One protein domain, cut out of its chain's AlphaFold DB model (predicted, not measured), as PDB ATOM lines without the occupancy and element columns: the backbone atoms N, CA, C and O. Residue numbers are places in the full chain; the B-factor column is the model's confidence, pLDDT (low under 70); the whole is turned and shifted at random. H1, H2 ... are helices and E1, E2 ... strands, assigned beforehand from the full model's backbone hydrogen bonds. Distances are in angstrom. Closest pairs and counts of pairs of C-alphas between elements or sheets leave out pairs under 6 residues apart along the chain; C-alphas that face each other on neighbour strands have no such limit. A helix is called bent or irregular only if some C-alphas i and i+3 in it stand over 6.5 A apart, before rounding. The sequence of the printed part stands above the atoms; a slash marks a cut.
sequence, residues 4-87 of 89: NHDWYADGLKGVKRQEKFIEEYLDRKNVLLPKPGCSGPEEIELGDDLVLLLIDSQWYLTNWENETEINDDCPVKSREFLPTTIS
ATOM      1  N   ASN A   4     -55.069 -13.891  -3.407       79.50
ATOM      2  CA  ASN A   4     -56.151 -14.836  -3.694       79.50
ATOM      3  C   ASN A   4     -57.336 -14.185  -4.429       79.50
ATOM      4  O   ASN A   4     -57.978 -14.835  -5.248       79.50
ATOM      5  N   HIS A   5     -57.643 -12.920  -4.137       85.38
ATOM      6  CA  HIS A   5     -58.705 -12.174  -4.809       85.38
ATOM      7  C   HIS A   5     -58.286 -11.796  -6.233       85.38
ATOM      8  O   HIS A   5     -59.089 -11.907  -7.158       85.38
ATOM      9  N   ASP A   6     -57.022 -11.406  -6.417       86.38
ATOM     10  CA  ASP A   6     -56.467 -11.097  -7.738       86.38
ATOM     11  C   ASP A   6     -56.454 -12.342  -8.642       86.38
ATOM     12  O   ASP A   6     -56.790 -12.256  -9.824       86.38
ATOM     13  N   TRP A   7     -56.166 -13.510  -8.059       90.06
ATOM     14  CA  TRP A   7     -56.186 -14.802  -8.743       90.06
ATOM     15  C   TRP A   7     -57.600 -15.330  -9.041       90.06
ATOM     16  O   TRP A   7     -57.836 -15.902 -10.102       90.06
ATOM     17  N   TYR A   8     -58.569 -15.144  -8.138       89.19
ATOM     18  CA  TYR A   8     -59.915 -15.730  -8.263       89.19
ATOM     19  C   TYR A   8     -60.690 -15.253  -9.502       89.19
ATOM     20  O   TYR A   8     -61.558 -15.968  -9.997       89.19
ATOM     21  N   ALA A   9     -60.395 -14.051 -10.000       88.44
ATOM     22  CA  ALA A   9     -61.139 -13.463 -11.107       88.44
ATOM     23  C   ALA A   9     -60.905 -14.183 -12.446       88.44
ATOM     24  O   ALA A   9     -61.861 -14.392 -13.188       88.44
ATOM     25  N   ASP A  10     -59.650 -14.510 -12.778       92.25
ATOM     26  CA  ASP A  10     -59.286 -15.147 -14.058       92.25
ATOM     27  C   ASP A  10     -57.859 -15.737 -14.048       92.25
ATOM     28  O   ASP A  10     -57.134 -15.676 -15.046       92.25
ATOM     29  N   GLY A  11     -57.409 -16.218 -12.886       93.69
ATOM     30  CA  GLY A  11     -56.119 -16.881 -12.718       93.69
ATOM     31  C   GLY A  11     -54.932 -16.053 -13.208       93.69
ATOM     32  O   GLY A  11     -54.895 -14.823 -13.077       93.69
ATOM     33  N   LEU A  12     -53.970 -16.730 -13.837       93.94
ATOM     34  CA  LEU A  12     -52.754 -16.099 -14.355       93.94
ATOM     35  C   LEU A  12     -53.058 -15.005 -15.390       93.94
ATOM     36  O   LEU A  12     -52.416 -13.952 -15.400       93.94
ATOM     37  N   LYS A  13     -54.067 -15.212 -16.243       94.19
ATOM     38  CA  LYS A  13     -54.473 -14.228 -17.260       94.19
ATOM     39  C   LYS A  13     -55.003 -12.951 -16.622       94.19
ATOM     40  O   LYS A  13     -54.707 -11.859 -17.110       94.19
ATOM     41  N   GLY A  14     -55.755 -13.079 -15.531       94.06
ATOM     42  CA  GLY A  14     -56.219 -11.954 -14.726       94.06
ATOM     43  C   GLY A  14     -55.058 -11.117 -14.202       94.06
ATOM     44  O   GLY A  14     -55.019  -9.909 -14.440       94.06
ATOM     45  N   VAL A  15     -54.076 -11.765 -13.577       94.00
ATOM     46  CA  VAL A  15     -52.908 -11.084 -12.999       94.00
ATOM     47  C   VAL A  15     -52.027 -10.445 -14.084       94.00
ATOM     48  O   VAL A  15     -51.657  -9.280 -13.950       94.00
ATOM     49  N   LYS A  16     -51.782 -11.124 -15.215       94.00
ATOM     50  CA  LYS A  16     -51.063 -10.541 -16.372       94.00
ATOM     51  C   LYS A  16     -51.767  -9.292 -16.924       94.00
ATOM     52  O   LYS A  16     -51.114  -8.324 -17.311       94.00
ATOM     53  N   ARG A  17     -53.108  -9.272 -16.956       95.38
ATOM     54  CA  ARG A  17     -53.867  -8.071 -17.358       95.38
ATOM     55  C   ARG A  17     -53.711  -6.924 -16.365       95.38
ATOM     56  O   ARG A  17     -53.618  -5.779 -16.803       95.38
ATOM     57  N   GLN A  18     -53.687  -7.216 -15.064       94.56
ATOM     58  CA  GLN A  18     -53.443  -6.200 -14.038       94.56
ATOM     59  C   GLN A  18     -52.042  -5.597 -14.184       94.56
ATOM     60  O   GLN A  18     -51.918  -4.374 -14.202       94.56
ATOM     61  N   GLU A  19     -51.013  -6.433 -14.364       95.06
ATOM     62  CA  GLU A  19     -49.644  -5.969 -14.616       95.06
ATOM     63  C   GLU A  19     -49.604  -5.024 -15.816       95.06
ATOM     64  O   GLU A  19     -49.172  -3.882 -15.681       95.06
ATOM     65  N   LYS A  20     -50.147  -5.456 -16.960       96.38
ATOM     66  CA  LYS A  20     -50.180  -4.652 -18.185       96.38
ATOM     67  C   LYS A  20     -50.851  -3.290 -17.980       96.38
ATOM     68  O   LYS A  20     -50.322  -2.284 -18.442       96.38
ATOM     69  N   PHE A  21     -51.986  -3.247 -17.281       96.75
ATOM     70  CA  PHE A  21     -52.672  -1.988 -16.981       96.75
ATOM     71  C   PHE A  21     -51.792  -1.040 -16.154       96.75
ATOM     72  O   PHE A  21     -51.718   0.153 -16.444       96.75
ATOM     73  N   ILE A  22     -51.103  -1.566 -15.137       96.44
ATOM     74  CA  ILE A  22     -50.214  -0.773 -14.280       96.44
ATOM     75  C   ILE A  22     -48.986  -0.302 -15.070       96.44
ATOM     76  O   ILE A  22     -48.587   0.854 -14.927       96.44
ATOM     77  N   GLU A  23     -48.404  -1.156 -15.916       97.31
ATOM     78  CA  GLU A  23     -47.272  -0.784 -16.772       97.31
ATOM     79  C   GLU A  23     -47.625   0.355 -17.730       97.31
ATOM     80  O   GLU A  23     -46.851   1.300 -17.870       97.31
ATOM     81  N   GLU A  24     -48.792   0.276 -18.375       97.75
ATOM     82  CA  GLU A  24     -49.295   1.312 -19.283       97.75
ATOM     83  C   GLU A  24     -49.573   2.621 -18.541       97.75
ATOM     84  O   GLU A  24     -49.231   3.694 -19.033       97.75
ATOM     85  N   TYR A  25     -50.156   2.546 -17.343       98.06
ATOM     86  CA  TYR A  25     -50.454   3.728 -16.537       98.06
ATOM     87  C   TYR A  25     -49.190   4.438 -16.027       98.06
ATOM     88  O   TYR A  25     -49.155   5.665 -15.958       98.06
ATOM     89  N   LEU A  26     -48.160   3.674 -15.651       97.69
ATOM     90  CA  LEU A  26     -46.907   4.206 -15.108       97.69
ATOM     91  C   LEU A  26     -45.839   4.488 -16.174       97.69
ATOM     92  O   LEU A  26     -44.788   5.017 -15.818       97.69
ATOM     93  N   ASP A  27     -46.078   4.105 -17.433       97.19
ATOM     94  CA  ASP A  27     -45.088   4.092 -18.520       97.19
ATOM     95  C   ASP A  27     -43.770   3.404 -18.103       97.19
ATOM     96  O   ASP A  27     -42.658   3.893 -18.308       97.19
ATOM     97  N   ARG A  28     -43.896   2.255 -17.424       96.69
ATOM     98  CA  ARG A  28     -42.760   1.510 -16.866       96.69
ATOM     99  C   ARG A  28     -43.007   0.011 -16.908       96.69
ATOM    100  O   ARG A  28     -44.116  -0.444 -16.673       96.69
ATOM    101  N   LYS A  29     -41.947  -0.760 -17.158       93.56
ATOM    102  CA  LYS A  29     -41.970  -2.230 -17.189       93.56
ATOM    103  C   LYS A  29     -41.617  -2.876 -15.851       93.56
ATOM    104  O   LYS A  29     -40.972  -2.236 -15.022       93.56
ATOM    105  N   ASN A  30     -41.981  -4.151 -15.694       88.69
ATOM    106  CA  ASN A  30     -41.676  -4.993 -14.526       88.69
ATOM    107  C   ASN A  30     -42.198  -4.377 -13.216       88.69
ATOM    108  O   ASN A  30     -41.451  -4.132 -12.270       88.69
ATOM    109  N   VAL A  31     -43.489  -4.043 -13.199       93.44
ATOM    110  CA  VAL A  31     -44.139  -3.360 -12.068       93.44
ATOM    111  C   VAL A  31     -44.647  -4.318 -10.990       93.44
ATOM    112  O   VAL A  31     -44.936  -3.858  -9.886       93.44
ATOM    113  N   LEU A  32     -44.738  -5.619 -11.287       92.69
ATOM    114  CA  LEU A  32     -45.059  -6.675 -10.328       92.69
ATOM    115  C   LEU A  32     -43.868  -7.625 -10.151       92.69
ATOM    116  O   LEU A  32     -43.178  -7.957 -11.112       92.69
ATOM    117  N   LEU A  33     -43.647  -8.056  -8.907       92.69
ATOM    118  CA  LEU A  33     -42.612  -9.015  -8.524       92.69
ATOM    119  C   LEU A  33     -43.179 -10.040  -7.516       92.69
ATOM    120  O   LEU A  33     -43.872  -9.626  -6.581       92.69
ATOM    121  N   PRO A  34     -42.861 -11.343  -7.652       91.50
ATOM    122  CA  PRO A  34     -42.285 -11.967  -8.845       91.50
ATOM    123  C   PRO A  34     -43.168 -11.754 -10.077       91.50
ATOM    124  O   PRO A  34     -44.347 -11.413  -9.955       91.50
ATOM    125  N   LYS A  35     -42.594 -11.923 -11.273       92.62
ATOM    126  CA  LYS A  35     -43.379 -11.792 -12.506       92.62
ATOM    127  C   LYS A  35     -44.581 -12.745 -12.472       92.62
ATOM    128  O   LYS A  35     -44.417 -13.884 -12.023       92.62
ATOM    129  N   PRO A  36     -45.763 -12.335 -12.965       93.19
ATOM    130  CA  PRO A  36     -46.943 -13.191 -12.954       93.19
ATOM    131  C   PRO A  36     -46.672 -14.562 -13.581       93.19
ATOM    132  O   PRO A  36     -46.289 -14.663 -14.747       93.19
ATOM    133  N   GLY A  37     -46.907 -15.623 -12.807       92.12
ATOM    134  CA  GLY A  37     -46.687 -17.007 -13.238       92.12
ATOM    135  C   GLY A  37     -45.300 -17.564 -12.921       92.12
ATOM    136  O   GLY A  37     -45.059 -18.738 -13.210       92.12
ATOM    137  N   CYS A  38     -44.426 -16.768 -12.302       92.31
ATOM    138  CA  CYS A  38     -43.151 -17.211 -11.754       92.31
ATOM    139  C   CYS A  38     -43.227 -17.393 -10.242       92.31
ATOM    140  O   CYS A  38     -43.892 -16.651  -9.528       92.31
ATOM    141  N   SER A  39     -42.482 -18.376  -9.753       90.19
ATOM    142  CA  SER A  39     -42.462 -18.753  -8.343       90.19
ATOM    143  C   SER A  39     -41.728 -17.765  -7.428       90.19
ATOM    144  O   SER A  39     -41.944 -17.773  -6.216       90.19
ATOM    145  N   GLY A  40     -40.820 -16.957  -7.984       86.06
ATOM    146  CA  GLY A  40     -39.696 -16.398  -7.228       86.06
ATOM    147  C   GLY A  40     -38.661 -17.486  -6.866       86.06
ATOM    148  O   GLY A  40     -38.704 -18.578  -7.448       86.06
ATOM    149  N   PRO A  41     -37.749 -17.236  -5.910       88.12
ATOM    150  CA  PRO A  41     -37.597 -15.987  -5.169       88.12
ATOM    151  C   PRO A  41     -37.095 -14.849  -6.068       88.12
ATOM    152  O   PRO A  41     -36.198 -15.052  -6.880       88.12
ATOM    153  N   GLU A  42     -37.680 -13.664  -5.921       89.25
ATOM    154  CA  GLU A  42     -37.016 -12.417  -6.321       89.25
ATOM    155  C   GLU A  42     -36.359 -11.820  -5.082       89.25
ATOM    156  O   GLU A  42     -37.001 -11.712  -4.031       89.25
ATOM    157  N   GLU A  43     -35.095 -11.434  -5.208       90.81
ATOM    158  CA  GLU A  43     -34.302 -10.900  -4.107       90.81
ATOM    159  C   GLU A  43     -34.050  -9.414  -4.332       90.81
ATOM    160  O   GLU A  43     -33.623  -8.992  -5.408       90.81
ATOM    161  N   ILE A  44     -34.342  -8.606  -3.317       92.38
ATOM    162  CA  ILE A  44     -34.113  -7.164  -3.349       92.38
ATOM    163  C   ILE A  44     -33.278  -6.792  -2.131       92.38
ATOM    164  O   ILE A  44     -33.771  -6.803  -1.003       92.38
ATOM    165  N   GLU A  45     -32.022  -6.425  -2.359       94.38
ATOM    166  CA  GLU A  45     -31.172  -5.829  -1.332       94.38
ATOM    167  C   GLU A  45     -31.713  -4.438  -0.966       94.38
ATOM    168  O   GLU A  45     -31.844  -3.548  -1.810       94.38
ATOM    169  N   LEU A  46     -32.066  -4.250   0.304       94.38
ATOM    170  CA  LEU A  46     -32.520  -2.972   0.865       94.38
ATOM    171  C   LEU A  46     -31.403  -2.255   1.646       94.38
ATOM    172  O   LEU A  46     -31.627  -1.170   2.187       94.38
ATOM    173  N   GLY A  47     -30.216  -2.857   1.701       93.31
ATOM    174  CA  GLY A  47     -29.003  -2.367   2.348       93.31
ATOM    175  C   GLY A  47     -28.042  -3.524   2.625       93.31
ATOM    176  O   GLY A  47     -28.359  -4.671   2.322       93.31
ATOM    177  N   ASP A  48     -26.905  -3.221   3.252       93.81
ATOM    178  CA  ASP A  48     -25.816  -4.189   3.467       93.81
ATOM    179  C   ASP A  48     -26.228  -5.408   4.322       93.81
ATOM    180  O   ASP A  48     -25.662  -6.486   4.171       93.81
ATOM    181  N   ASP A  49     -27.241  -5.249   5.183       95.62
ATOM    182  CA  ASP A  49     -27.683  -6.271   6.144       95.62
ATOM    183  C   ASP A  49     -29.164  -6.677   5.979       95.62
ATOM    184  O   ASP A  49     -29.740  -7.316   6.866       95.62
ATOM    185  N   LEU A  50     -29.835  -6.275   4.889       93.56
ATOM    186  CA  LEU A  50     -31.266  -6.546   4.697       93.56
ATOM    187  C   LEU A  50     -31.607  -6.918   3.255       93.56
ATOM    188  O   LEU A  50     -31.488  -6.098   2.347       93.56
ATOM    189  N   VAL A  51     -32.167  -8.116   3.082       94.38
ATOM    190  CA  VAL A  51     -32.704  -8.612   1.809       94.38
ATOM    191  C   VAL A  51     -34.204  -8.862   1.943       94.38
ATOM    192  O   VAL A  51     -34.666  -9.488   2.900       94.38
ATOM    193  N   LEU A  52     -34.975  -8.374   0.976       92.75
ATOM    194  CA  LEU A  52     -36.384  -8.692   0.796       92.75
ATOM    195  C   LEU A  52     -36.515  -9.836  -0.210       92.75
ATOM    196  O   LEU A  52     -36.180  -9.679  -1.380       92.75
ATOM    197  N   LEU A  53     -37.044 -10.965   0.257       91.56
ATOM    198  CA  LEU A  53     -37.346 -12.133  -0.567       91.56
ATOM    199  C   LEU A  53     -38.835 -12.153  -0.912       91.56
ATOM    200  O   LEU A  53     -39.688 -12.166  -0.019       91.56
ATOM    201  N   LEU A  54     -39.154 -12.180  -2.201       90.94
ATOM    202  CA  LEU A  54     -40.524 -12.245  -2.703       90.94
ATOM    203  C   LEU A  54     -40.792 -13.623  -3.306       90.94
ATOM    204  O   LEU A  54     -40.106 -14.046  -4.233       90.94
ATOM    205  N   ILE A  55     -41.807 -14.314  -2.789       89.12
ATOM    206  CA  ILE A  55     -42.186 -15.671  -3.203       89.12
ATOM    207  C   ILE A  55     -43.683 -15.697  -3.499       89.12
ATOM    208  O   ILE A  55     -44.487 -15.202  -2.704       89.12
ATOM    209  N   ASP A  56     -44.067 -16.321  -4.612       90.25
ATOM    210  CA  ASP A  56     -45.470 -16.519  -4.966       90.25
ATOM    211  C   ASP A  56     -45.999 -17.842  -4.382       90.25
ATOM    212  O   ASP A  56     -45.796 -18.937  -4.912       90.25
ATOM    213  N   SER A  57     -46.712 -17.746  -3.259       89.50
ATOM    214  CA  SER A  57     -47.371 -18.911  -2.652       89.50
ATOM    215  C   SER A  57     -48.533 -19.464  -3.490       89.50
ATOM    216  O   SER A  57     -48.783 -20.672  -3.463       89.50
ATOM    217  N   GLN A  58     -49.225 -18.619  -4.264       90.88
ATOM    218  CA  GLN A  58     -50.331 -19.049  -5.120       90.88
ATOM    219  C   GLN A  58     -49.801 -19.924  -6.256       90.88
ATOM    220  O   GLN A  58     -50.395 -20.962  -6.544       90.88
ATOM    221  N   TRP A  59     -48.645 -19.575  -6.827       90.44
ATOM    222  CA  TRP A  59     -47.938 -20.413  -7.798       90.44
ATOM    223  C   TRP A  59     -47.701 -21.839  -7.281       90.44
ATOM    224  O   TRP A  59     -47.931 -22.810  -8.009       90.44
ATOM    225  N   TYR A  60     -47.290 -21.983  -6.015       88.75
ATOM    226  CA  TYR A  60     -47.013 -23.295  -5.417       88.75
ATOM    227  C   TYR A  60     -48.291 -24.128  -5.248       88.75
ATOM    228  O   TYR A  60     -48.301 -25.325  -5.561       88.75
ATOM    229  N   LEU A  61     -49.364 -23.483  -4.780       89.69
ATOM    230  CA  LEU A  61     -50.641 -24.113  -4.435       89.69
ATOM    231  C   LEU A  61     -51.530 -24.417  -5.649       89.69
ATOM    232  O   LEU A  61     -52.353 -25.330  -5.582       89.69
ATOM    233  N   THR A  62     -51.407 -23.660  -6.742       90.06
ATOM    234  CA  THR A  62     -52.308 -23.796  -7.895       90.06
ATOM    235  C   THR A  62     -52.071 -25.108  -8.649       90.06
ATOM    236  O   THR A  62     -50.934 -25.571  -8.769       90.06
ATOM    237  N   ASN A  63     -53.132 -25.709  -9.200       91.06
ATOM    238  CA  ASN A  63     -52.983 -26.842 -10.117       91.06
ATOM    239  C   ASN A  63     -52.518 -26.334 -11.491       91.06
ATOM    240  O   ASN A  63     -53.276 -25.672 -12.196       91.06
ATOM    241  N   TRP A  64     -51.287 -26.670 -11.875       90.25
ATOM    242  CA  TRP A  64     -50.677 -26.202 -13.125       90.25
ATOM    243  C   TRP A  64     -51.316 -26.803 -14.374       90.25
ATOM    244  O   TRP A  64     -51.230 -26.204 -15.439       90.25
ATOM    245  N   GLU A  65     -52.013 -27.935 -14.256       89.19
ATOM    246  CA  GLU A  65     -52.760 -28.509 -15.382       89.19
ATOM    247  C   GLU A  65     -53.868 -27.567 -15.878       89.19
ATOM    248  O   GLU A  65     -54.212 -27.582 -17.057       89.19
ATOM    249  N   ASN A  66     -54.389 -26.712 -14.993       90.06
ATOM    250  CA  ASN A  66     -55.420 -25.729 -15.323       90.06
ATOM    251  C   ASN A  66     -54.843 -24.379 -15.783       90.06
ATOM    252  O   ASN A  66     -55.592 -23.521 -16.238       90.06
ATOM    253  N   GLU A  67     -53.530 -24.180 -15.656       90.06
ATOM    254  CA  GLU A  67     -52.834 -22.910 -15.885       90.06
ATOM    255  C   GLU A  67     -51.597 -23.173 -16.740       90.06
ATOM    256  O   GLU A  67     -50.463 -23.041 -16.294       90.06
ATOM    257  N   THR A  68     -51.813 -23.597 -17.983       87.56
ATOM    258  CA  THR A  68     -50.752 -24.142 -18.846       87.56
ATOM    259  C   THR A  68     -49.640 -23.153 -19.194       87.56
ATOM    260  O   THR A  68     -48.576 -23.588 -19.606       87.56
ATOM    261  N   GLU A  69     -49.891 -21.849 -19.052       90.25
ATOM    262  CA  GLU A  69     -48.905 -20.778 -19.281       90.25
ATOM    263  C   GLU A  69     -48.051 -20.470 -18.032       90.25
ATOM    264  O   GLU A  69     -47.245 -19.533 -18.023       90.25
ATOM    265  N   ILE A  70     -48.266 -21.191 -16.927       90.31
ATOM    266  CA  ILE A  70     -47.458 -21.038 -15.721       90.31
ATOM    267  C   ILE A  70     -46.035 -21.541 -16.007       90.31
ATOM    268  O   ILE A  70     -45.853 -22.622 -16.560       90.31
ATOM    269  N   ASN A  71     -45.017 -20.774 -15.606       89.88
ATOM    270  CA  ASN A  71     -43.587 -21.028 -15.863       89.88
ATOM    271  C   ASN A  71     -43.035 -20.757 -17.272       89.88
ATOM    272  O   ASN A  71     -41.847 -21.024 -17.490       89.88
ATOM    273  N   ASP A  72     -43.825 -20.250 -18.222       89.38
ATOM    274  CA  ASP A  72     -43.358 -20.061 -19.608       89.38
ATOM    275  C   ASP A  72     -42.048 -19.254 -19.673       89.38
ATOM    276  O   ASP A  72     -41.054 -19.730 -20.237       89.38
ATOM    277  N   ASP A  73     -42.000 -18.132 -18.952       84.69
ATOM    278  CA  ASP A  73     -40.886 -17.176 -18.944       84.69
ATOM    279  C   ASP A  73     -40.072 -17.183 -17.635       84.69
ATOM    280  O   ASP A  73     -39.407 -16.202 -17.295       84.69
ATOM    281  N   CYS A  74     -40.126 -18.282 -16.876       87.62
ATOM    282  CA  CYS A  74     -39.540 -18.359 -15.537       87.62
ATOM    283  C   CYS A  74     -38.279 -19.243 -15.498       87.62
ATOM    284  O   CYS A  74     -38.250 -20.295 -16.146       87.62
ATOM    285  N   PRO A  75     -37.250 -18.878 -14.704       79.38
ATOM    286  CA  PRO A  75     -36.067 -19.722 -14.503       79.38
ATOM    287  C   PRO A  75     -36.406 -21.046 -13.809       79.38
ATOM    288  O   PRO A  75     -35.847 -22.095 -14.127       79.38
ATOM    289  N   VAL A  76     -37.348 -20.995 -12.865       75.75
ATOM    290  CA  VAL A  76     -37.809 -22.144 -12.088       75.75
ATOM    291  C   VAL A  76     -39.057 -22.725 -12.737       75.75
ATOM    292  O   VAL A  76     -40.044 -22.024 -12.934       75.75
ATOM    293  N   LYS A  77     -39.014 -24.023 -13.055       78.81
ATOM    294  CA  LYS A  77     -40.132 -24.760 -13.678       78.81
ATOM    295  C   LYS A  77     -40.573 -25.990 -12.873       78.81
ATOM    296  O   LYS A  77     -41.334 -26.815 -13.365       78.81
ATOM    297  N   SER A  78     -40.074 -26.135 -11.643       80.31
ATOM    298  CA  SER A  78     -40.368 -27.265 -10.752       80.31
ATOM    299  C   SER A  78     -40.595 -26.794  -9.319       80.31
ATOM    300  O   SER A  78     -39.861 -25.944  -8.815       80.31
ATOM    301  N   ARG A  79     -41.585 -27.389  -8.641       83.31
ATOM    302  CA  ARG A  79     -41.890 -27.114  -7.225       83.31
ATOM    303  C   ARG A  79     -40.758 -27.517  -6.283       83.31
ATOM    304  O   ARG A  79     -40.606 -26.906  -5.232       83.31
ATOM    305  N   GLU A  80     -39.971 -28.525  -6.652       75.81
ATOM    306  CA  GLU A  80     -38.873 -29.045  -5.825       75.81
ATOM    307  C   GLU A  80     -37.687 -28.079  -5.726       75.81
ATOM    308  O   GLU A  80     -36.865 -28.209  -4.827       75.81
ATOM    309  N   PHE A  81     -37.606 -27.098  -6.628       68.38
ATOM    310  CA  PHE A  81     -36.481 -26.169  -6.707       68.38
ATOM    311  C   PHE A  81     -36.656 -24.925  -5.817       68.38
ATOM    312  O   PHE A  81     -35.678 -24.270  -5.459       68.38
ATOM    313  N   LEU A  82     -37.890 -24.607  -5.417       66.44
ATOM    314  CA  LEU A  82     -38.187 -23.455  -4.560       66.44
ATOM    315  C   LEU A  82     -37.531 -23.502  -3.163       66.44
ATOM    316  O   LEU A  82     -37.024 -22.477  -2.721       66.44
ATOM    317  N   PRO A  83     -37.512 -24.637  -2.436       59.53
ATOM    318  CA  PRO A  83     -36.893 -24.692  -1.110       59.53
ATOM    319  C   PRO A  83     -35.366 -24.557  -1.152       59.53
ATOM    320  O   PRO A  83     -34.765 -24.085  -0.191       59.53
ATOM    321  N   THR A  84     -34.732 -24.976  -2.253       59.19
ATOM    322  CA  THR A  84     -33.268 -25.016  -2.387       59.19
ATOM    323  C   THR A  84     -32.638 -23.655  -2.672       59.19
ATOM    324  O   THR A  84     -31.494 -23.423  -2.277       59.19
ATOM    325  N   THR A  85     -33.372 -22.739  -3.311       57.62
ATOM    326  CA  THR A  85     -32.887 -21.375  -3.584       57.62
ATOM    327  C   THR A  85     -32.852 -20.526  -2.318       57.62
ATOM    328  O   THR A  85     -31.873 -19.839  -2.084       57.62
ATOM    329  N   ILE A  86     -33.845 -20.669  -1.437       59.03
ATOM    330  CA  ILE A  86     -33.930 -19.936  -0.160       59.03
ATOM    331  C   ILE A  86     -32.808 -20.351   0.818       59.03
ATOM    332  O   ILE A  86     -32.485 -19.618   1.748       59.03
ATOM    333  N   SER A  87     -32.218 -21.538   0.637       53.00
ATOM    334  CA  SER A  87     -31.199 -22.094   1.541       53.00
ATOM    335  C   SER A  87     -29.744 -21.814   1.153       53.00
ATOM    336  O   SER A  87     -28.855 -22.189   1.918       53.00
TER     337      SER A  87
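Overview. This is residues 4 to 87 of the 89 residues of an uncharacterized protein of Okeania hirsuta (UniProt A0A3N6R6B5). A hairpin of two strands, E1 and E2, and one long helix, H2, make the two arms of a loose V, with the long unnamed stretch of residues 27 to 41 running between them through the middle. Short helix H1 makes a corner with H2 at that helix's first turns, short helix H3 comes close to H1 near Asn 4 and Gln 58, and H4 comes close to H3 near Tyr 60 and Arg 79. The printed part has 84 residues, with four named helices and two named strands in the order H1, H2, E1, E2, H3, H4; the sheet is antiparallel and the class is mixed, helices and strands. The whole is compact, with a radius of gyration of the C-alphas of 13.7 A and spans of 38 by 34 by 22 A.

Along the chain. E1, residues 42 to 47, is 15.5 A long and begins at C-alpha 42, (-37.016, -12.417, -6.321). E2, residues 50 to 54, is 13.2 A long. H2, residues 11 to 26, is 23.1 A long and ends at C-alpha 26, (-46.907, 4.206, -15.108). H1 holds residues 4 to 8 and H3 residues 57 to 61. H4, residues 79 to 86, is 12.8 A long and irregular, but only just: C-alphas 80 and 83 are 6.7 A apart.

Arrangement. E1 and E2 form an antiparallel hairpin, with 159 degrees between their N-to-C directions; N 44 and O 52 are within hydrogen-bond range at 2.9 A, and N 52 and O 44 at 2.8 A. H3 and H4 are close but not clearly touching, the closest C-alphas being those of Tyr 60 and Arg 79, 6.6 A apart. H1 and H3 are also close but not clearly touching, at 7.3 A between the C-alphas of Asn 4 and Gln 58. H1 and H2 touch only at the corner, through residues 14 to 15 of H2; their closest C-alphas, Asp 6 and Val 15, are 6.4 A apart. H2 is apart from E2, H3 and H4. In H1, H2 and H3 every O i to N i+4 pair is within hydrogen-bond range; in H4 it is 0 of 4, with 1 of 5 O i to N i+3 pairs.

Size, cuts and confidence. The two C-alphas farthest apart, those of Asp 48 and Asn 66, are 41.2 A apart. The printed part has no cut. The links H2 to E1 and H3 to H4 are long. Residues 81 to 87 have pLDDT under 70.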